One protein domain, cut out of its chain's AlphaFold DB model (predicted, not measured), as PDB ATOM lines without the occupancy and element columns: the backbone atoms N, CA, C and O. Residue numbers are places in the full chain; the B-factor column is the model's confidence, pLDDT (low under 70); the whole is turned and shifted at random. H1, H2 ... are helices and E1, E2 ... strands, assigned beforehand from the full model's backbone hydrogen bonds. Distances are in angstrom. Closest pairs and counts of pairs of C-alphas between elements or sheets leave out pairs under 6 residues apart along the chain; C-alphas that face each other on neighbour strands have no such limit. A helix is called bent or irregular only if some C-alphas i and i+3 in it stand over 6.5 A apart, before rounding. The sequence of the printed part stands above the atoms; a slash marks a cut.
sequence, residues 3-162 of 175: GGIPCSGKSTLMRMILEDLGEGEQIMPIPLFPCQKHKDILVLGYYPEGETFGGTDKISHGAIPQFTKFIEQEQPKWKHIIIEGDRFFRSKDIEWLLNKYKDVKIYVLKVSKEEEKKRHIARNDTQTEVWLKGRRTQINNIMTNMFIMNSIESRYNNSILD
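This is residues 3 to 162 of the 175 residues of an uncharacterized protein of marine metagenome (UniProt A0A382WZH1). This is a rounded body of two small separate sheets, the four strands E1, E2, E3 and E4 and the parallel pair E5 and E6, with H1 and H2 each grazing the larger sheet, and with H3 near H2 at one end and near H5 at the other, running the same way as each of them. H4 lies far out, at the other end of the longest axis from the last residues of H2, and residues 3 to 4 pair in parallel with E5. The printed part has 160 residues with five named helices and six named strands, in the order H1, E1, E2, E3, H2, E4, H3, E5, H4, H5, E6. The larger sheet runs E1, E2, E3, E4 and is mixed, E5 and E6 are parallel, and the class is mixed, helices and strands. The whole is compact, with a radius of gyration of the C-alphas of 15.5 A and spans of 42 by 39 by 31 A.

Begin at residues 3 to 4, which pair in parallel with residues 108 to 109 of E5, residues 106 to 110. Next comes H1, residues 10 to 21, which is on the larger sheet but only grazes it, with its residues 14 to 21. That sheet opens with E1, residues 25 to 27, E2, residues 35 to 38, and E3, residues 41 to 44, a meander, each strand the antiparallel neighbour of the one before. E1 and E2 form a hairpin, where N 25 and O 37 are 2.9 A apart, within hydrogen-bond range. E2 and E3 form a hairpin too, with N 43 and O 36 at 2.8 A. H2, residues 61 to 77, only grazes this sheet, with its residues 71 to 77; it is irregular, with C-alphas 65 and 68 at 7.5 A, and has a kink of 62 degrees near residue 68. E4, residues 80 to 83, is parallel to E3 at 19 degrees, with N 82 and O 42 at 2.8 A; E3, H2 and E4 make a strand-helix-strand unit, two parallel neighbours with a helix between, its crossover right-handed. H3, residues 91 to 100, is close to but not clearly touching H2, the closest C-alphas being those of Thr 68 and Asp 93, 7.6 A apart, at a shallow tilt of 19 degrees, the same way. Follow E5 to H4, residues 113 to 123, which is apart from H5, residues 129 to 143. H5 is close to but not clearly touching H3, with the C-alphas of Ser 91 and Ile 142 closest at 5.6 A. E6, residues 152 to 156, is parallel to E5 at 27 degrees, with N 110 and O 155 at 2.8 A; E5, H4, H5 and E6 are a second such unit, also right-handed. Every O i to N i+4 pair is within hydrogen-bond range in H1, H3, H4 and H5, and 7 of 13 are in H2.

Find C-alpha 10 at (30.155, 43.525, 175.759); from there H1 runs 16.4 A to C-alpha 21. E1 measures 6.2 A, E2 9.7 A, and E3 and E4 9.9 A each. H2 spans 24.7 A, H3 14.1 A, E5 13.1 A, H4 15.3 A and H5 20.9 A, the last starting at C-alpha 129, (15.237, 55.365, 180.139). E6 runs 12.8 A and ends at C-alpha 156, (36.452, 49.474, 182.717).

The two C-alphas farthest apart are those of Pro 76 and Ile 121, 42.4 A. The printed part has no cut. The link from E3 to H2, residues 45 to 60, is long; look there for residues 50 to 53, whose pLDDT is under 70, while the mean of the printed part is 92.8.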
ATOM      1  N   GLY A   3      28.925  40.136 181.888       96.06
ATOM      2  CA  GLY A   3      27.824  41.075 182.068       96.06
ATOM      3  C   GLY A   3      28.342  42.502 182.156       96.06
ATOM      4  O   GLY A   3      29.536  42.765 182.034       96.06
ATOM      5  N   GLY A   4      27.442  43.461 182.337       95.25
ATOM      6  CA  GLY A   4      27.822  44.867 182.395       95.25
ATOM      7  C   GLY A   4      26.679  45.790 182.032       95.25
ATOM      8  O   GLY A   4      25.674  45.364 181.460       95.25
ATOM      9  N   ILE A   5      26.850  47.069 182.348       92.69
ATOM     10  CA  ILE A   5      25.851  48.102 182.057       92.69
ATOM     11  C   ILE A   5      25.611  48.242 180.538       92.69
ATOM     12  O   ILE A   5      26.430  47.763 179.737       92.69
ATOM     13  N   PRO A   6      24.500  48.867 180.104       88.62
ATOM     14  CA  PRO A   6      24.302  49.220 178.700       88.62
ATOM     15  C   PRO A   6      25.523  49.953 178.127       88.62
ATOM     16  O   PRO A   6      26.249  50.630 178.848       88.62
ATOM     17  N   CYS A   7      25.803  49.753 176.837       90.00
ATOM     18  CA  CYS A   7      26.918  50.407 176.137       90.00
ATOM     19  C   CYS A   7      28.335  50.189 176.722       90.00
ATOM     20  O   CYS A   7      29.300  50.789 176.251       90.00
ATOM     21  N   SER A   8      28.517  49.245 177.649       93.81
ATOM     22  CA  SER A   8      29.834  48.861 178.189       93.81
ATOM     23  C   SER A   8      30.744  48.110 177.203       93.81
ATOM     24  O   SER A   8      31.892  47.821 177.520       93.81
ATOM     25  N   GLY A   9      30.267  47.810 175.988       91.94
ATOM     26  CA  GLY A   9      31.073  47.197 174.925       91.94
ATOM     27  C   GLY A   9      31.121  45.666 174.943       91.94
ATOM     28  O   GLY A   9      31.954  45.093 174.255       91.94
ATOM     29  N   LYS A  10      30.215  44.998 175.673       92.44
ATOM     30  CA  LYS A  10      30.155  43.525 175.759       92.44
ATOM     31  C   LYS A  10      30.133  42.837 174.391       92.44
ATOM     32  O   LYS A  10      30.970  41.988 174.124       92.44
ATOM     33  N   SER A  11      29.236  43.256 173.497       88.75
ATOM     34  CA  SER A  11      29.126  42.668 172.155       88.75
ATOM     35  C   SER A  11      30.380  42.901 171.307       88.75
ATOM     36  O   SER A  11      30.760  42.027 170.542       88.75
ATOM     37  N   THR A  12      31.041  44.056 171.457       91.12
ATOM     38  CA  THR A  12      32.317  44.340 170.780       91.12
ATOM     39  C   THR A  12      33.405  43.396 171.279       91.12
ATOM     40  O   THR A  12      34.026  42.718 170.472       91.12
ATOM     41  N   LEU A  13      33.566  43.281 172.602       94.38
ATOM     42  CA  LEU A  13      34.498  42.339 173.219       94.38
ATOM     43  C   LEU A  13      34.229  40.902 172.754       94.38
ATOM     44  O   LEU A  13      35.158  40.180 172.412       94.38
ATOM     45  N   MET A  14      32.960  40.495 172.706       93.50
ATOM     46  CA  MET A  14      32.595  39.134 172.333       93.50
ATOM     47  C   MET A  14      32.921  38.826 170.869       93.50
ATOM     48  O   MET A  14      33.396  37.735 170.584       93.50
ATOM     49  N   ARG A  15      32.764  39.787 169.951       91.38
ATOM     50  CA  ARG A  15      33.227  39.626 168.561       91.38
ATOM     51  C   ARG A  15      34.736  39.457 168.469       91.38
ATOM     52  O   ARG A  15      35.181  38.530 167.815       91.38
ATOM     53  N   MET A  16      35.497  40.290 169.179       93.75
ATOM     54  CA  MET A  16      36.959  40.189 169.176       93.75
ATOM     55  C   MET A  16      37.433  38.840 169.741       93.75
ATOM     56  O   MET A  16      38.379  38.254 169.233       93.75
ATOM     57  N   ILE A  17      36.760  38.316 170.775       95.00
ATOM     58  CA  ILE A  17      37.032  36.965 171.290       95.00
ATOM     59  C   ILE A  17      36.708  35.908 170.226       95.00
ATOM     60  O   ILE A  17      37.510  35.009 170.017       95.00
ATOM     61  N   LEU A  18      35.553  35.996 169.560       93.12
ATOM     62  CA  LEU A  18      35.155  35.036 168.523       93.12
ATOM     63  C   LEU A  18      36.122  35.029 167.329       93.12
ATOM     64  O   LEU A  18      36.425  33.958 166.819       93.12
ATOM     65  N   GLU A  19      36.639  36.191 166.926       92.75
ATOM     66  CA  GLU A  19      37.677  36.310 165.893       92.75
ATOM     67  C   GLU A  19      38.956  35.543 166.282       92.75
ATOM     68  O   GLU A  19      39.479  34.780 165.470       92.75
ATOM     69  N   ASP A  20      39.417  35.669 167.533       93.88
ATOM     70  CA  ASP A  20      40.585  34.936 168.049       93.88
ATOM     71  C   ASP A  20      40.320  33.418 168.190       93.88
ATOM     72  O   ASP A  20      41.246  32.612 168.066       93.88
ATOM     73  N   LEU A  21      39.070  33.008 168.452       93.81
ATOM     74  CA  LEU A  21      38.681  31.590 168.515       93.81
ATOM     75  C   LEU A  21      38.643  30.921 167.130       93.81
ATOM     76  O   LEU A  21      38.842  29.704 167.035       93.81
ATOM     77  N   GLY A  22      38.461  31.713 166.069       91.75
ATOM     78  CA  GLY A  22      38.419  31.267 164.680       91.75
ATOM     79  C   GLY A  22      37.022  30.846 164.215       91.75
ATOM     80  O   GLY A  22      35.998  31.302 164.725       91.75
ATOM     81  N   GLU A  23      36.971  29.991 163.192       89.56
ATOM     82  CA  GLU A  23      35.702  29.487 162.661       89.56
ATOM     83  C   GLU A  23      34.967  28.627 163.697       89.56
ATOM     84  O   GLU A  23      35.535  27.702 164.283       89.56
ATOM     85  N   GLY A  24      33.676  28.913 163.881       90.25
ATOM     86  CA  GLY A  24      32.828  28.187 164.816       90.25
ATOM     87  C   GLY A  24      31.553  27.651 164.179       90.25
ATOM     88  O   GLY A  24      30.907  28.330 163.381       90.25
ATOM     89  N   GLU A  25      31.154  26.455 164.597       93.31
ATOM     90  CA  GLU A  25      29.967  25.744 164.121       93.31
ATOM     91  C   GLU A  25      28.729  26.167 164.926       93.31
ATOM     92  O   GLU A  25      28.727  26.094 166.157       93.31
ATOM     93  N   GLN A  26      27.662  26.604 164.251       93.31
ATOM     94  CA  GLN A  26      26.388  26.899 164.912       93.31
ATOM     95  C   GLN A  26      25.684  25.595 165.289       93.31
ATOM     96  O   GLN A  26      25.403  24.761 164.432       93.31
ATOM     97  N   ILE A  27      25.358  25.440 166.569       95.44
ATOM     98  CA  ILE A  27      24.688  24.256 167.106       95.44
ATOM     99  C   ILE A  27      23.562  24.657 168.062       95.44
ATOM    100  O   ILE A  27      23.524  25.766 168.593       95.44
ATOM    101  N   MET A  28      22.640  23.733 168.323       96.12
ATOM    102  CA  MET A  28      21.580  23.912 169.317       96.12
ATOM    103  C   MET A  28      21.514  22.667 170.209       96.12
ATOM    104  O   MET A  28      20.725  21.765 169.930       96.12
ATOM    105  N   PRO A  29      22.361  22.573 171.257       94.38
ATOM    106  CA  PRO A  29      22.486  21.359 172.070       94.38
ATOM    107  C   PRO A  29      21.185  20.965 172.773       94.38
ATOM    108  O   PRO A  29      20.926  19.782 172.991       94.38
ATOM    109  N   ILE A  30      20.365  21.963 173.121       94.75
ATOM    110  CA  ILE A  30      18.987  21.788 173.583       94.75
ATOM    111  C   ILE A  30      18.086  22.875 172.973       94.75
ATOM    112  O   ILE A  30      18.577  23.965 172.653       94.75
ATOM    113  N   PRO A  31      16.765  22.634 172.855       95.62
ATOM    114  CA  PRO A  31      15.827  23.637 172.366       95.62
ATOM    115  C   PRO A  31      15.959  24.965 173.115       95.62
ATOM    116  O   PRO A  31      16.016  24.980 174.342       95.62
ATOM    117  N   LEU A  32      15.935  26.076 172.371       95.38
ATOM    118  CA  LEU A  32      16.065  27.458 172.862       95.38
ATOM    119  C   LEU A  32      17.482  27.904 173.267       95.38
ATOM    120  O   LEU A  32      17.630  29.049 173.686       95.38
ATOM    121  N   PHE A  33      18.512  27.070 173.117       96.69
ATOM    122  CA  PHE A  33      19.898  27.432 173.437       96.69
ATOM    123  C   PHE A  33      20.772  27.358 172.183       96.69
ATOM    124  O   PHE A  33      21.485  26.372 171.991       96.69
ATOM    125  N   PRO A  34      20.698  28.370 171.295       95.62
ATOM    126  CA  PRO A  34      21.648  28.486 170.200       95.62
ATOM    127  C   PRO A  34      23.041  28.761 170.769       95.62
ATOM    128  O   PRO A  34      23.208  29.621 171.640       95.62
ATOM    129  N   CYS A  35      24.023  28.034 170.262       96.12
ATOM    130  CA  CYS A  35      25.416  28.175 170.635       96.12
ATOM    131  C   CYS A  35      26.298  28.167 169.390       96.12
ATOM    132  O   CYS A  35      25.929  27.624 168.349       96.12
ATOM    133  N   GLN A  36      27.512  28.672 169.552       95.06
ATOM    134  CA  GLN A  36      28.595  28.439 168.616       95.06
ATOM    135  C   GLN A  36      29.671  27.584 169.284       95.06
ATOM    136  O   GLN A  36      30.124  27.881 170.392       95.06
ATOM    137  N   LYS A  37      30.060  26.510 168.611       95.56
ATOM    138  CA  LYS A  37      31.133  25.610 169.020       95.56
ATOM    139  C   LYS A  37      32.446  26.049 168.384       95.56
ATOM    140  O   LYS A  37      32.517  26.169 167.165       95.56
ATOM    141  N   HIS A  38      33.484  26.172 169.204       95.38
ATOM    142  CA  HIS A  38      34.849  26.522 168.810       95.38
ATOM    143  C   HIS A  38      35.824  25.534 169.449       95.38
ATOM    144  O   HIS A  38      36.192  25.696 170.608       95.38
ATOM    145  N   LYS A  39      36.217  24.480 168.722       94.25
ATOM    146  CA  LYS A  39      37.025  23.363 169.261       94.25
ATOM    147  C   LYS A  39      36.395  22.769 170.536       94.25
ATOM    148  O   LYS A  39      35.382  22.082 170.431       94.25
ATOM    149  N   ASP A  40      36.980  23.025 171.703       95.81
ATOM    150  CA  ASP A  40      36.575  22.580 173.040       95.81
ATOM    151  C   ASP A  40      35.870  23.677 173.869       95.81
ATOM    152  O   ASP A  40      35.597  23.486 175.059       95.81
ATOM    153  N   ILE A  41      35.527  24.803 173.238       97.62
ATOM    154  CA  ILE A  41      34.840  25.948 173.840       97.62
ATOM    155  C   ILE A  41      33.420  26.053 173.274       97.62
ATOM    156  O   ILE A  41      33.208  26.058 172.058       97.62
ATOM    157  N   LEU A  42      32.439  26.200 174.163       97.75
ATOM    158  CA  LEU A  42      31.055  26.496 173.803       97.75
ATOM    159  C   LEU A  42      30.733  27.959 174.105       97.75
ATOM    160  O   LEU A  42      30.864  28.406 175.242       97.75
ATOM    161  N   VAL A  43      30.242  28.700 173.119       97.00
ATOM    162  CA  VAL A  43      29.752  30.069 173.312       97.00
ATOM    163  C   VAL A  43      28.230  30.062 173.231       97.00
ATOM    164  O   VAL A  43      27.665  29.768 172.183       97.00
ATOM    165  N   LEU A  44      27.552  30.396 174.331       96.56
ATOM    166  CA  LEU A  44      26.096  30.525 174.361       96.56
ATOM    167  C   LEU A  44      25.671  31.866 173.752       96.56
ATOM    168  O   LEU A  44      26.114  32.930 174.193       96.56
ATOM    169  N   GLY A  45      24.766  31.821 172.778       93.12
ATOM    170  CA  GLY A  45      24.272  33.002 172.083       93.12
ATOM    171  C   GLY A  45      24.241  32.826 170.573       93.12
ATOM    172  O   GLY A  45      24.802  31.885 170.019       93.12
ATOM    173  N   TYR A  46      23.587  33.775 169.911       87.12
ATOM    174  CA  TYR A  46      23.531  33.840 168.456       87.12
ATOM    175  C   TYR A  46      24.411  34.987 167.955       87.12
ATOM    176  O   TYR A  46      24.157  36.145 168.291       87.12
ATOM    177  N   TYR A  47      25.439  34.674 167.165       84.12
ATOM    178  CA  TYR A  47      26.417  35.644 166.649       84.12
ATOM    179  C   TYR A  47      26.513  35.564 165.118       84.12
ATOM    180  O   TYR A  47      27.508  35.076 164.588       84.12
ATOM    181  N   PRO A  48      25.465  35.981 164.390       75.00
ATOM    182  CA  PRO A  48      25.491  35.998 162.934       75.00
ATOM    183  C   PRO A  48      26.431  37.094 162.422       75.00
ATOM    184  O   PRO A  48      26.548  38.172 163.016       75.00
ATOM    185  N   GLU A  49      27.089  36.813 161.303       72.31
ATOM    186  CA  GLU A  49      27.980  37.760 160.640       72.31
ATOM    187  C   GLU A  49      27.207  39.014 160.191       72.31
ATOM    188  O   GLU A  49      26.057  38.940 159.762       72.31
ATOM    189  N   GLY A  50      27.819  40.194 160.336       67.25
ATOM    190  CA  GLY A  50      27.228  41.469 159.909       67.25
ATOM    191  C   GLY A  50      26.156  42.075 160.828       67.25
ATOM    192  O   GLY A  50      25.757  43.218 160.610       67.25
ATOM    193  N   GLU A  51      25.707  41.396 161.889       67.38
ATOM    194  CA  GLU A  51      24.644  41.924 162.758       67.38
ATOM    195  C   GLU A  51      25.149  42.655 164.007       67.38
ATOM    196  O   GLU A  51      25.848  42.078 164.837       67.38
ATOM    197  N   THR A  52      24.698  43.901 164.217       60.66
ATOM    198  CA  THR A  52      25.017  44.752 165.387       60.66
ATOM    199  C   THR A  52      24.655  44.117 166.735       60.66
ATOM    200  O   THR A  52      25.376  44.313 167.715       60.66
ATOM    201  N   PHE A  53      23.577  43.329 166.784       62.75
ATOM    202  CA  PHE A  53      23.085  42.676 167.998       62.75
ATOM    203  C   PHE A  53      23.235  41.155 167.902       62.75
ATOM    204  O   PHE A  53      22.785  40.530 166.942       62.75
ATOM    205  N   GLY A  54      23.824  40.554 168.932       76.94
ATOM    206  CA  GLY A  54      24.032  39.114 169.045       76.94
ATOM    207  C   GLY A  54      24.014  38.665 170.503       76.94
ATOM    208  O   GLY A  54      23.538  39.390 171.376       76.94
ATOM    209  N   GLY A  55      24.525  37.468 170.765       86.25
ATOM    210  CA  GLY A  55      24.636  36.920 172.112       86.25
ATOM    211  C   GLY A  55      23.313  36.411 172.672       86.25
ATOM    212  O   GLY A  55      22.443  35.928 171.939       86.25
ATOM    213  N   THR A  56      23.170  36.468 173.996       90.88
ATOM    214  CA  THR A  56      22.008  35.892 174.693       90.88
ATOM    215  C   THR A  56      20.760  36.770 174.633       90.88
ATOM    216  O   THR A  56      19.667  36.310 174.963       90.88
ATOM    217  N   ASP A  57      20.870  38.015 174.166       84.88
ATOM    218  CA  ASP A  57      19.729  38.933 174.097       84.88
ATOM    219  C   ASP A  57      18.683  38.532 173.049       84.88
ATOM    220  O   ASP A  57      17.505  38.866 173.201       84.88
ATOM    221  N   LYS A  58      19.087  37.749 172.043       86.19
ATOM    222  CA  LYS A  58      18.198  37.141 171.041       86.19
ATOM    223  C   LYS A  58      17.556  35.830 171.500       86.19
ATOM    224  O   LYS A  58      16.698  35.290 170.805       86.19
ATOM    225  N   ILE A  59      17.960  35.302 172.654       91.88
ATOM    226  CA  ILE A  59      17.439  34.036 173.164       91.88
ATOM    227  C   ILE A  59      16.062  34.249 173.813       91.88
ATOM    228  O   ILE A  59      15.837  35.193 174.579       91.88
ATOM    229  N   SER A  60      15.139  33.329 173.517       92.31
ATOM    230  CA  SER A  60      13.783  33.315 174.068       92.31
ATOM    231  C   SER A  60      13.781  33.371 175.597       92.31
ATOM    232  O   SER A  60      14.535  32.666 176.269       92.31
ATOM    233  N   HIS A  61      12.850  34.139 176.172       93.31
ATOM    234  CA  HIS A  61      12.609  34.120 177.617       93.31
ATOM    235  C   HIS A  61      12.209  32.725 178.134       93.31
ATOM    236  O   HIS A  61      12.435  32.439 179.304       93.31
ATOM    237  N   GLY A  62      11.697  31.828 177.281       96.00
ATOM    238  CA  GLY A  62      11.415  30.433 177.643       96.00
ATOM    239  C   GLY A  62      12.663  29.590 177.955       96.00
ATOM    240  O   GLY A  62      12.548  28.545 178.595       96.00
ATOM    241  N   ALA A  63      13.857  30.047 177.559       96.00
ATOM    242  CA  ALA A  63      15.128  29.402 177.898       96.00
ATOM    243  C   ALA A  63      15.531  29.653 179.360       96.00
ATOM    244  O   ALA A  63      16.181  28.832 179.994       96.00
ATOM    245  N   ILE A  64      15.109  30.783 179.928       95.88
ATOM    246  CA  ILE A  64      15.457  31.223 181.281       95.88
ATOM    247  C   ILE A  64      15.271  30.147 182.372       95.88
ATOM    248  O   ILE A  64      16.201  29.960 183.160       95.88
ATOM    249  N   PRO A  65      14.113  29.464 182.488       96.50
ATOM    250  CA  PRO A  65      13.927  28.421 183.499       96.50
ATOM    251  C   PRO A  65      14.749  27.152 183.233       96.50
ATOM    252  O   PRO A  65      14.906  26.338 184.133       96.50
ATOM    253  N   GLN A  66      15.282  26.982 182.022       96.81
ATOM    254  CA  GLN A  66      16.049  25.806 181.604       96.81
ATOM    255  C   GLN A  66      17.568  26.031 181.676       96.81
ATOM    256  O   GLN A  66      18.333  25.121 181.368       96.81
ATOM    257  N   PHE A  67      18.014  27.224 182.084       97.44
ATOM    258  CA  PHE A  67      19.427  27.602 182.076       97.44
ATOM    259  C   PHE A  67      20.306  26.661 182.907       97.44
ATOM    260  O   PHE A  67      21.350  26.222 182.439       97.44
ATOM    261  N   THR A  68      19.879  26.292 184.114       96.81
ATOM    262  CA  THR A  68      20.652  25.382 184.972       96.81
ATOM    263  C   THR A  68      20.779  23.994 184.346       96.81
ATOM    264  O   THR A  68      21.879  23.455 184.287       96.81
ATOM    265  N   LYS A  69      19.685  23.466 183.778       97.56
ATOM    266  CA  LYS A  69      19.674  22.190 183.047       97.56
ATOM    267  C   LYS A  69      20.608  22.218 181.833       97.56
ATOM    268  O   LYS A  69      21.314  21.244 181.589       97.56
ATOM    269  N   PHE A  70      20.627  23.325 181.087       98.12
ATOM    270  CA  PHE A  70      21.576  23.529 179.991       98.12
ATOM    271  C   PHE A  70      23.022  23.414 180.480       98.12
ATOM    272  O   PHE A  70      23.794  22.636 179.926       98.12
ATOM    273  N   ILE A  71      23.377  24.145 181.540       98.19
ATOM    274  CA  ILE A  71      24.740  24.127 182.082       98.19
ATOM    275  C   ILE A  71      25.114  22.733 182.590       98.19
ATOM    276  O   ILE A  71      26.203  22.259 182.293       98.19
ATOM    277  N   GLU A  72      24.222  22.045 183.302       97.88
ATOM    278  CA  GLU A  72      24.471  20.684 183.794       97.88
ATOM    279  C   GLU A  72      24.733  19.684 182.665       97.88
ATOM    280  O   GLU A  72      25.596  18.819 182.801       97.88
ATOM    281  N   GLN A  73      24.004  19.807 181.554       98.00
ATOM    282  CA  GLN A  73      24.170  18.938 180.396       98.00
ATOM    283  C   GLN A  73      25.468  19.231 179.634       98.00
ATOM    284  O   GLN A  73      26.125  18.305 179.157       98.00
ATOM    285  N   GLU A  74      25.807  20.508 179.464       98.06
ATOM    286  CA  GLU A  74      26.890  20.919 178.573       98.06
ATOM    287  C   GLU A  74      28.237  21.033 179.283       98.06
ATOM    288  O   GLU A  74      29.249  20.680 178.689       98.06
ATOM    289  N   GLN A  75      28.292  21.447 180.552       97.19
ATOM    290  CA  GLN A  75      29.564  21.662 181.253       97.19
ATOM    291  C   GLN A  75      30.519  20.452 181.201       97.19
ATOM    292  O   GLN A  75      31.699  20.680 180.952       97.19
ATOM    293  N   PRO A  76      30.074  19.185 181.324       97.25
ATOM    294  CA  PRO A  76      30.976  18.033 181.221       97.25
ATOM    295  C   PRO A  76      31.583  17.798 179.826       97.25
ATOM    296  O   PRO A  76      32.517  17.010 179.700       97.25
ATOM    297  N   LYS A  77      31.036  18.418 178.772       97.75
ATOM    298  CA  LYS A  77      31.425  18.192 177.367       97.75
ATOM    299  C   LYS A  77      32.433  19.213 176.844       97.75
ATOM    300  O   LYS A  77      33.032  18.985 175.796       97.75
ATOM    301  N   TRP A  78      32.588  20.337 177.538       97.62
ATOM    302  CA  TRP A  78      33.352  21.491 177.070       97.62
ATOM    303  C   TRP A  78      34.397  21.879 178.104       97.62
ATOM    304  O   TRP A  78      34.113  21.893 179.301       97.62
ATOM    305  N   LYS A  79      35.593  22.256 177.645       96.94
ATOM    306  CA  LYS A  79      36.634  22.795 178.527       96.94
ATOM    307  C   LYS A  79      36.177  24.128 179.122       96.94
ATOM    308  O   LYS A  79      36.329  24.363 180.318       96.94
ATOM    309  N   HIS A  80      35.548  24.970 178.297       97.75
ATOM    310  CA  HIS A  80      34.986  26.248 178.727       97.75
ATOM    311  C   HIS A  80      33.613  26.514 178.107       97.75
ATOM    312  O   HIS A  80      33.357  26.183 176.950       97.75
ATOM    313  N   ILE A  81      32.745  27.181 178.876       97.81
ATOM    314  CA  ILE A  81      31.478  27.740 178.393       97.81
ATOM    315  C   ILE A  81      31.508  29.258 178.587       97.81
ATOM    316  O   ILE A  81      31.616  29.753 179.713       97.81
ATOM    317  N   ILE A  82      31.386  30.008 177.494       97.44
ATOM    318  CA  ILE A  82      31.301  31.468 177.502       97.44
ATOM    319  C   ILE A  82      29.836  31.884 177.383       97.44
ATOM    320  O   ILE A  82      29.088  31.390 176.544       97.44
ATOM    321  N   ILE A  83      29.426  32.809 178.248       96.25
ATOM    322  CA  ILE A  83      28.057  33.319 178.325       96.25
ATOM    323  C   ILE A  83      28.146  34.835 178.435       96.25
ATOM    324  O   ILE A  83      28.727  35.332 179.404       96.25
ATOM    325  N   GLU A  84      27.575  35.545 177.466       93.62
ATOM    326  CA  GLU A  84      27.544  37.009 177.401       93.62
ATOM    327  C   GLU A  84      26.106  37.521 177.296       93.62
ATOM    328  O   GLU A  84      25.260  36.922 176.630       93.62
ATOM    329  N   GLY A  85      25.834  38.642 177.958       87.50
ATOM    330  CA  GLY A  85      24.580  39.382 177.827       87.50
ATOM    331  C   GLY A  85      23.686  39.284 179.058       87.50
ATOM    332  O   GLY A  85      24.002  38.617 180.042       87.50
ATOM    333  N   ASP A  86      22.549  39.978 179.026       87.25
ATOM    334  CA  ASP A  86      21.765  40.239 180.241       87.25
ATOM    335  C   ASP A  86      20.780  39.105 180.585       87.25
ATOM    336  O   ASP A  86      20.268  39.047 181.709       87.25
ATOM    337  N   ARG A  87      20.502  38.200 179.630       91.31
ATOM    338  CA  ARG A  87      19.465  37.148 179.718       91.31
ATOM    339  C   ARG A  87      19.657  36.220 180.916       91.31
ATOM    340  O   ARG A  87      18.705  35.941 181.648       91.31
ATOM    341  N   PHE A  88      20.894  35.761 181.088       94.69
ATOM    342  CA  PHE A  88      21.305  34.799 182.111       94.69
ATOM    343  C   PHE A  88      22.247  35.421 183.148       94.69
ATOM    344  O   PHE A  88      22.637  34.764 184.104       94.69
ATOM    345  N   PHE A  89      22.594  36.705 183.011       95.44
ATOM    346  CA  PHE A  89      23.427  37.422 183.977       95.44
ATOM    347  C   PHE A  89      22.582  37.954 185.142       95.44
ATOM    348  O   PHE A  89      22.364  39.156 185.300       95.44
ATOM    349  N   ARG A  90      22.023  37.040 185.938       95.25
ATOM    350  CA  ARG A  90      21.120  37.339 187.061       95.25
ATOM    351  C   ARG A  90      21.722  36.811 188.354       95.25
ATOM    352  O   ARG A  90      22.306  35.732 188.337       95.25
ATOM    353  N   SER A  91      21.506  37.505 189.476       96.19
ATOM    354  CA  SER A  91      22.073  37.120 190.781       96.19
ATOM    355  C   SER A  91      21.847  35.646 191.108       96.19
ATOM    356  O   SER A  91      22.807  34.942 191.374       96.19
ATOM    357  N   LYS A  92      20.613  35.147 190.952       96.25
ATOM    358  CA  LYS A  92      20.282  33.742 191.234       96.25
ATOM    359  C   LYS A  92      21.046  32.722 190.378       96.25
ATOM    360  O   LYS A  92      21.354  31.640 190.861       96.25
ATOM    361  N   ASP A  93      21.330  33.042 189.114       97.19
ATOM    362  CA  ASP A  93      22.045  32.124 188.218       97.19
ATOM    363  C   ASP A  93      23.538  32.140 188.535       97.19
ATOM    364  O   ASP A  93      24.184  31.098 188.552       97.19
ATOM    365  N   ILE A  94      24.069  33.330 188.819       97.88
ATOM    366  CA  ILE A  94      25.457  33.525 189.225       97.88
ATOM    367  C   ILE A  94      25.719  32.829 190.568       97.88
ATOM    368  O   ILE A  94      26.686  32.083 190.686       97.88
ATOM    369  N   GLU A  95      24.842  33.018 191.554       97.50
ATOM    370  CA  GLU A  95      24.897  32.332 192.850       97.50
ATOM    371  C   GLU A  95      24.859  30.815 192.678       97.50
ATOM    372  O   GLU A  95      25.662  30.103 193.278       97.50
ATOM    373  N   TRP A  96      23.953  30.306 191.841       97.94
ATOM    374  CA  TRP A  96      23.872  28.874 191.566       97.94
ATOM    375  C   TRP A  96      25.164  28.338 190.933       97.94
ATOM    376  O   TRP A  96      25.672  27.308 191.374       97.94
ATOM    377  N   LEU A  97      25.730  29.051 189.950       98.12
ATOM    378  CA  LEU A  97      26.992  28.673 189.311       98.12
ATOM    379  C   LEU A  97      28.147  28.637 190.316       98.12
ATOM    380  O   LEU A  97      28.851  27.634 190.376       98.12
ATOM    381  N   LEU A  98      28.311  29.696 191.115       97.75
ATOM    382  CA  LEU A  98      29.372  29.808 192.124       97.75
ATOM    383  C   LEU A  98      29.268  28.740 193.221       97.75
ATOM    384  O   LEU A  98      30.285  28.275 193.722       97.75
ATOM    385  N   ASN A  99      28.052  28.330 193.591       97.69
ATOM    386  CA  ASN A  99      27.850  27.249 194.557       97.69
ATOM    387  C   ASN A  99      28.154  25.864 193.973       97.69
ATOM    388  O   ASN A  99      28.557  24.961 194.705       97.69
ATOM    389  N   LYS A 100      27.919  25.667 192.671       97.56
ATOM    390  CA  LYS A 100      28.010  24.349 192.027       97.56
ATOM    391  C   LYS A 100      29.378  24.060 191.412       97.56
ATOM    392  O   LYS A 100      29.804  22.906 191.404       97.56
ATOM    393  N   TYR A 101      30.057  25.077 190.894       97.12
ATOM    394  CA  TYR A 101      31.305  24.940 190.151       97.12
ATOM    395  C   TYR A 101      32.409  25.775 190.798       97.12
ATOM    396  O   TYR A 101      32.178  26.904 191.221       97.12
ATOM    397  N   LYS A 102      33.627  25.225 190.850       92.50
ATOM    398  CA  LYS A 102      34.791  25.918 191.427       92.50
ATOM    399  C   LYS A 102      35.370  26.972 190.480       92.50
ATOM    400  O   LYS A 102      35.760  28.046 190.926       92.50
ATOM    401  N   ASP A 103      35.364  26.686 189.180       94.12
ATOM    402  CA  ASP A 103      36.040  27.498 188.166       94.12
ATOM    403  C   ASP A 103      35.049  28.382 187.402       94.12
ATOM    404  O   ASP A 103      34.812  28.228 186.202       94.12
ATOM    405  N   VAL A 104      34.433  29.326 188.116       97.19
ATOM    406  CA  VAL A 104      33.500  30.303 187.538       97.19
ATOM    407  C   VAL A 104      34.133  31.689 187.552       97.19
ATOM    408  O   VAL A 104      34.360  32.269 188.608       97.19
ATOM    409  N   LYS A 105      34.367  32.258 186.364       97.38
ATOM    410  CA  LYS A 105      34.807  33.655 186.209       97.38
ATOM    411  C   LYS A 105      33.639  34.556 185.832       97.38
ATOM    412  O   LYS A 105      32.916  34.270 184.867       97.38
ATOM    413  N   ILE A 106      33.459  35.653 186.564       97.94
ATOM    414  CA  ILE A 106      32.366  36.611 186.362       97.94
ATOM    415  C   ILE A 106      32.966  37.976 186.057       97.94
ATOM    416  O   ILE A 106      33.503  38.634 186.939       97.94
ATOM    417  N   TYR A 107      32.824  38.422 184.817       97.94
ATOM    418  CA  TYR A 107      33.248  39.747 184.393       97.94
ATOM    419  C   TYR A 107      32.068  40.712 184.407       97.94
ATOM    420  O   TYR A 107      31.007  40.407 183.856       97.94
ATOM    421  N   VAL A 108      32.262  41.890 185.006       97.94
ATOM    422  CA  VAL A 108      31.315  43.010 184.922       97.94
ATOM    423  C   VAL A 108      32.000  44.190 184.250       97.94
ATOM    424  O   VAL A 108      32.862  44.849 184.837       97.94
ATOM    425  N   LEU A 109      31.593  44.469 183.013       97.19
ATOM    426  CA  LEU A 109      32.093  45.603 182.255       97.19
ATOM    427  C   LEU A 109      31.404  46.892 182.700       97.19
ATOM    428  O   LEU A 109      30.172  47.003 182.758       97.19
ATOM    429  N   LYS A 110      32.235  47.895 182.957       95.69
ATOM    430  CA  LYS A 110      31.855  49.273 183.241       95.69
ATOM    431  C   LYS A 110      32.354  50.185 182.135       95.69
ATOM    432  O   LYS A 110      33.287  49.866 181.407       95.69
ATOM    433  N   VAL A 111      31.750  51.354 182.047       95.31
ATOM    434  CA  VAL A 111      32.182  52.436 181.168       95.31
ATOM    435  C   VAL A 111      31.936  53.756 181.898       95.31
ATOM    436  O   VAL A 111      31.079  53.823 182.785       95.31
ATOM    437  N   SER A 112      32.724  54.784 181.598       94.31
ATOM    438  CA  SER A 112      32.493  56.127 182.123       94.31
ATOM    439  C   SER A 112      31.138  56.648 181.634       94.31
ATOM    440  O   SER A 112      30.667  56.278 180.561       94.31
ATOM    441  N   LYS A 113      30.501  57.539 182.403       90.56
ATOM    442  CA  LYS A 113      29.209  58.131 182.007       90.56
ATOM    443  C   LYS A 113      29.293  58.875 180.671       90.56
ATOM    444  O   LYS A 113      28.344  58.866 179.892       90.56
ATOM    445  N   GLU A 114      30.425  59.528 180.421       92.81
ATOM    446  CA  GLU A 114      30.684  60.269 179.185       92.81
ATOM    447  C   GLU A 114      30.741  59.333 177.979       92.81
ATOM    448  O   GLU A 114      30.056  59.560 176.981       92.81
ATOM    449  N   GLU A 115      31.497  58.241 178.093       94.44
ATOM    450  CA  GLU A 115      31.640  57.270 177.013       94.44
ATOM    451  C   GLU A 115      30.361  56.431 176.839       94.44
ATOM    452  O   GLU A 115      29.970  56.147 175.710       94.44
ATOM    453  N   GLU A 116      29.635  56.119 177.919       92.06
ATOM    454  CA  GLU A 116      28.298  55.510 177.853       92.06
ATOM    455  C   GLU A 116      27.350  56.375 177.009       92.06
ATOM    456  O   GLU A 116      26.742  55.887 176.055       92.06
ATOM    457  N   LYS A 117      27.273  57.681 177.309       89.69
ATOM    458  CA  LYS A 117      26.442  58.643 176.569       89.69
ATOM    459  C   LYS A 117      26.860  58.735 175.102       89.69
ATOM    460  O   LYS A 117      26.005  58.682 174.220       89.69
ATOM    461  N   LYS A 118      28.162  58.845 174.834       93.31
ATOM    462  CA  LYS A 118      28.703  58.887 173.470       93.31
ATOM    463  C   LYS A 118      28.325  57.635 172.676       93.31
ATOM    464  O   LYS A 118      27.905  57.753 171.529       93.31
ATOM    465  N   ARG A 119      28.419  56.448 173.281       91.69
ATOM    466  CA  ARG A 119      28.062  55.173 172.640       91.69
ATOM    467  C   ARG A 119      26.565  55.023 172.404       91.69
ATOM    468  O   ARG A 119      26.200  54.503 171.356       91.69
ATOM    469  N   HIS A 120      25.715  55.501 173.313       87.75
ATOM    470  CA  HIS A 120      24.267  55.560 173.080       87.75
ATOM    471  C   HIS A 120      23.929  56.423 171.857       87.75
ATOM    472  O   HIS A 120      23.208  55.974 170.968       87.75
ATOM    473  N   ILE A 121      24.520  57.623 171.764       88.12
ATOM    474  CA  ILE A 121      24.330  58.524 170.615       88.12
ATOM    475  C   ILE A 121      24.827  57.860 169.325       88.12
ATOM    476  O   ILE A 121      24.104  57.824 168.335       88.12
ATOM    477  N   ALA A 122      26.035  57.288 169.340       88.69
ATOM    478  CA  ALA A 122      26.628  56.649 168.166       88.69
ATOM    479  C   ALA A 122      25.851  55.407 167.694       88.69
ATOM    480  O   ALA A 122      25.805  55.129 166.499       88.69
ATOM    481  N   ARG A 123      25.237  54.659 168.619       83.69
ATOM    482  CA  ARG A 123      24.379  53.511 168.298       83.69
ATOM    483  C   ARG A 123      23.006  53.914 167.772       83.69
ATOM    484  O   ARG A 123      22.325  53.047 167.232       83.69
ATOM    485  N   ASN A 124      22.613  55.179 167.942       84.19
ATOM    486  CA  ASN A 124      21.266  55.670 167.666       84.19
ATOM    487  C   ASN A 124      20.194  54.730 168.249       84.19
ATOM    488  O   ASN A 124      19.219  54.383 167.581       84.19
ATOM    489  N   ASP A 125      20.441  54.217 169.460       75.19
ATOM    490  CA  ASP A 125      19.564  53.207 170.039       75.19
ATOM    491  C   ASP A 125      18.264  53.828 170.567       75.19
ATOM    492  O   ASP A 125      18.215  54.974 171.008       75.19
ATOM    493  N   THR A 126      17.180  53.058 170.484       78.62
ATOM    494  CA  THR A 126      15.833  53.474 170.898       78.62
ATOM    495  C   THR A 126      15.485  52.949 172.295       78.62
ATOM    496  O   THR A 126      14.315  52.698 172.596       78.62
ATOM    497  N   GLN A 127      16.490  52.676 173.137       80.00
ATOM    498  CA  GLN A 127      16.266  52.078 174.452       80.00
ATOM    499  C   GLN A 127      15.637  53.101 175.401       80.00
ATOM    500  O   GLN A 127      16.109  54.226 175.540       80.00
ATOM    501  N   THR A 128      14.562  52.712 176.087       85.19
ATOM    502  CA  THR A 128      13.867  53.625 177.003       85.19
ATOM    503  C   THR A 128      14.683  53.860 178.272       85.19
ATOM    504  O   THR A 128      15.365  52.960 178.770       85.19
ATOM    505  N   GLU A 129      14.565  55.048 178.870       86.56
ATOM    506  CA  GLU A 129      15.237  55.365 180.139       86.56
ATOM    507  C   GLU A 129      14.873  54.379 181.259       86.56
ATOM    508  O   GLU A 129      15.722  54.010 182.072       86.56
ATOM    509  N   VAL A 130      13.621  53.904 181.274       90.25
ATOM    510  CA  VAL A 130      13.139  52.880 182.211       90.25
ATOM    511  C   VAL A 130      13.914  51.575 182.034       90.25
ATOM    512  O   VAL A 130      14.361  50.986 183.021       90.25
ATOM    513  N   TRP A 131      14.121  51.136 180.789       88.00
ATOM    514  CA  TRP A 131      14.885  49.927 180.494       88.00
ATOM    515  C   TRP A 131      16.356  50.084 180.900       88.00
ATOM    516  O   TRP A 131      16.887  49.238 181.627       88.00
ATOM    517  N   LEU A 132      16.986  51.204 180.525       88.62
ATOM    518  CA  LEU A 132      18.376  51.523 180.875       88.62
ATOM    519  C   LEU A 132      18.583  51.542 182.393       88.62
ATOM    520  O   LEU A 132      19.514  50.920 182.911       88.62
ATOM    521  N   LYS A 133      17.680  52.204 183.125       91.06
ATOM    522  CA  LYS A 133      17.682  52.229 184.591       91.06
ATOM    523  C   LYS A 133      17.555  50.819 185.161       91.06
ATOM    524  O   LYS A 133      18.335  50.457 186.036       91.06
ATOM    525  N   GLY A 134      16.646  50.003 184.626       92.31
ATOM    526  CA  GLY A 134      16.474  48.613 185.043       92.31
ATOM    527  C   GLY A 134      17.748  47.776 184.888       92.31
ATOM    528  O   GLY A 134      18.102  47.033 185.804       92.31
ATOM    529  N   ARG A 135      18.476  47.919 183.771       91.44
ATOM    530  CA  ARG A 135      19.766  47.232 183.565       91.44
ATOM    531  C   ARG A 135      20.840  47.711 184.542       91.44
ATOM    532  O   ARG A 135      21.530  46.890 185.141       91.44
ATOM    533  N   ARG A 136      20.951  49.025 184.763       92.75
ATOM    534  CA  ARG A 136      21.896  49.591 185.746       92.75
ATOM    535  C   ARG A 136      21.604  49.088 187.159       92.75
ATOM    536  O   ARG A 136      22.528  48.682 187.855       92.75
ATOM    537  N   THR A 137      20.334  49.044 187.562       95.12
ATOM    538  CA  THR A 137      19.918  48.487 188.858       95.12
ATOM    539  C   THR A 137      20.246  46.999 188.969       95.12
ATOM    540  O   THR A 137      20.787  46.589 189.990       95.12
ATOM    541  N   GLN A 138      19.991  46.192 187.931       94.88
ATOM    542  CA  GLN A 138      20.353  44.768 187.925       94.88
ATOM    543  C   GLN A 138      21.853  44.569 188.163       94.88
ATOM    544  O   GLN A 138      22.234  43.793 189.038       94.88
ATOM    545  N   ILE A 139      22.699  45.285 187.417       96.19
ATOM    546  CA  ILE A 139      24.154  45.189 187.571       96.19
ATOM    547  C   ILE A 139      24.589  45.671 188.954       96.19
ATOM    548  O   ILE A 139      25.373  44.987 189.603       96.19
ATOM    549  N   ASN A 140      24.047  46.788 189.444       96.38
ATOM    550  CA  ASN A 140      24.364  47.284 190.781       96.38
ATOM    551  C   ASN A 140      24.020  46.255 191.866       96.38
ATOM    552  O   ASN A 140      24.857  45.967 192.709       96.38
ATOM    553  N   ASN A 141      22.838  45.640 191.795       96.62
ATOM    554  CA  ASN A 141      22.417  44.626 192.760       96.62
ATOM    555  C   ASN A 141      23.330  43.394 192.746       96.62
ATOM    556  O   ASN A 141      23.596  42.830 193.800       96.62
ATOM    557  N   ILE A 142      23.822  42.975 191.574       97.12
ATOM    558  CA  ILE A 142      24.817  41.897 191.462       97.12
ATOM    559  C   ILE A 142      26.141  42.324 192.104       97.12
ATOM    560  O   ILE A 142      26.728  41.568 192.871       97.12
ATOM    561  N   MET A 143      26.587  43.549 191.829       96.75
ATOM    562  CA  MET A 143      27.845  44.091 192.342       96.75
ATOM    563  C   MET A 143      27.860  44.330 193.855       96.75
ATOM    564  O   MET A 143      28.932  44.312 194.451       96.75
ATOM    565  N   THR A 144      26.703  44.570 194.468       96.75
ATOM    566  CA  THR A 144      26.565  44.794 195.916       96.75
ATOM    567  C   THR A 144      26.036  43.570 196.662       96.75
ATOM    568  O   THR A 144      25.749  43.655 197.854       96.75
ATOM    569  N   ASN A 145      25.841  42.440 195.980       97.25
ATOM    570  CA  ASN A 145      25.416  41.202 196.621       97.25
ATOM    571  C   ASN A 145      26.598  40.603 197.397       97.25
ATOM    572  O   ASN A 145      27.604  40.249 196.794       97.25
ATOM    573  N   MET A 146      26.458  40.453 198.716       95.69
ATOM    574  CA  MET A 146      27.535  40.007 199.613       95.69
ATOM    575  C   MET A 146      28.117  38.629 199.269       95.69
ATOM    576  O   MET A 146      29.277  38.369 199.573       95.69
ATOM    577  N   PHE A 147      27.332  37.753 198.639       95.12
ATOM    578  CA  PHE A 147      27.795  36.440 198.196       95.12
ATOM    579  C   PHE A 147      28.574  36.527 196.876       95.12
ATOM    580  O   PHE A 147      29.582  35.851 196.706       95.12
ATOM    581  N   ILE A 148      28.124  37.372 195.945       96.75
ATOM    582  CA  ILE A 148      28.682  37.441 194.586       96.75
ATOM    583  C   ILE A 148      29.851  38.429 194.491       96.75
ATOM    584  O   ILE A 148      30.779  38.209 193.718       96.75
ATOM    585  N   MET A 149      29.815  39.531 195.244       95.38
ATOM    586  CA  MET A 149      30.659  40.711 195.010       95.38
ATOM    587  C   MET A 149      32.162  40.417 195.013       95.38
ATOM    588  O   MET A 149      32.898  41.023 194.239       95.38
ATOM    589  N   ASN A 150      32.606  39.457 195.827       95.75
ATOM    590  CA  ASN A 150      34.016  39.074 195.934       95.75
ATOM    591  C   ASN A 150      34.481  38.139 194.804       95.75
ATOM    592  O   ASN A 150      35.673  37.882 194.677       95.75
ATOM    593  N   SER A 151      33.558  37.635 193.981       96.94
ATOM    594  CA  SER A 151      33.832  36.777 192.821       96.94
ATOM    595  C   SER A 151      33.754  37.533 191.489       96.94
ATOM    596  O   SER A 151      33.859  36.921 190.425       96.94
ATOM    597  N   ILE A 152      33.522  38.851 191.524       97.56
ATOM    598  CA  ILE A 152      33.370  39.683 190.327       97.56
ATOM    599  C   ILE A 152      34.695  40.338 189.941       97.56
ATOM    600  O   ILE A 152      35.256  41.147 190.676       97.56
ATOM    601  N   GLU A 153      35.090  40.120 188.694       97.38
ATOM    602  CA  GLU A 153      36.136  40.865 188.007       97.38
ATOM    603  C   GLU A 153      35.527  42.095 187.322       97.38
ATOM    604  O   GLU A 153      35.067  42.063 186.176       97.38
ATOM    605  N   SER A 154      35.479  43.214 188.048       96.81
ATOM    606  CA  SER A 154      35.032  44.489 187.482       96.81
ATOM    607  C   SER A 154      36.136  45.075 186.602       96.81
ATOM    608  O   SER A 154      37.272  45.239 187.051       96.81
ATOM    609  N   ARG A 155      35.798  45.467 185.371       97.44
ATOM    610  CA  ARG A 155      36.744  46.073 184.420       97.44
ATOM    611  C   ARG A 155      36.114  47.273 183.721       97.44
ATOM    612  O   ARG A 155      34.945  47.225 183.344       97.44
ATOM    613  N   TYR A 156      36.872  48.353 183.559       96.69
ATOM    614  CA  TYR A 156      36.452  49.474 182.717       96.69
ATOM    615  C   TYR A 156      36.772  49.175 181.254       96.69
ATOM    616  O   TYR A 156      37.827  48.630 180.958       96.69
ATOM    617  N   ASN A 157      35.862  49.547 180.358       97.44
ATOM    618  CA  ASN A 157      35.999  49.365 178.922       97.44
ATOM    619  C   ASN A 157      35.621  50.653 178.178       97.44
ATOM    620  O   ASN A 157      34.577  50.736 177.522       97.44
ATOM    621  N   ASN A 158      36.443  51.688 178.340       96.56
ATOM    622  CA  ASN A 158      36.210  53.013 177.769       96.56
ATOM    623  C   ASN A 158      36.740  53.122 176.335       96.56
ATOM    624  O   ASN A 158      36.200  53.880 175.533       96.56
ATOM    625  N   SER A 159      37.754  52.336 175.987       95.62
ATOM    626  CA  SER A 159      38.449  52.407 174.703       95.62
ATOM    627  C   SER A 159      38.573  51.043 174.019       95.62
ATOM    628  O   SER A 159      38.341  49.998 174.625       95.62
ATOM    629  N   ILE A 160      38.974  51.049 172.745       94.62
ATOM    630  CA  ILE A 160      39.308  49.810 172.030       94.62
ATOM    631  C   ILE A 160      40.521  49.104 172.654       94.62
ATOM    632  O   ILE A 160      40.552  47.881 172.704       94.62
ATOM    633  N   LEU A 161      41.478  49.868 173.195       96.69
ATOM    634  CA  LEU A 161      42.628  49.322 173.914       96.69
ATOM    635  C   LEU A 161      42.186  48.586 175.182       96.69
ATOM    636  O   LEU A 161      42.703  47.513 175.472       96.69
ATOM    637  N   ASP A 162      41.196  49.119 175.905       97.44
ATOM    638  CA  ASP A 162      40.612  48.403 177.040       97.44
ATOM    639  C   ASP A 162      39.979  47.090 176.567       97.44
ATOM    640  O   ASP A 162      40.259  46.043 177.141       97.44
TER     641      ASP A 162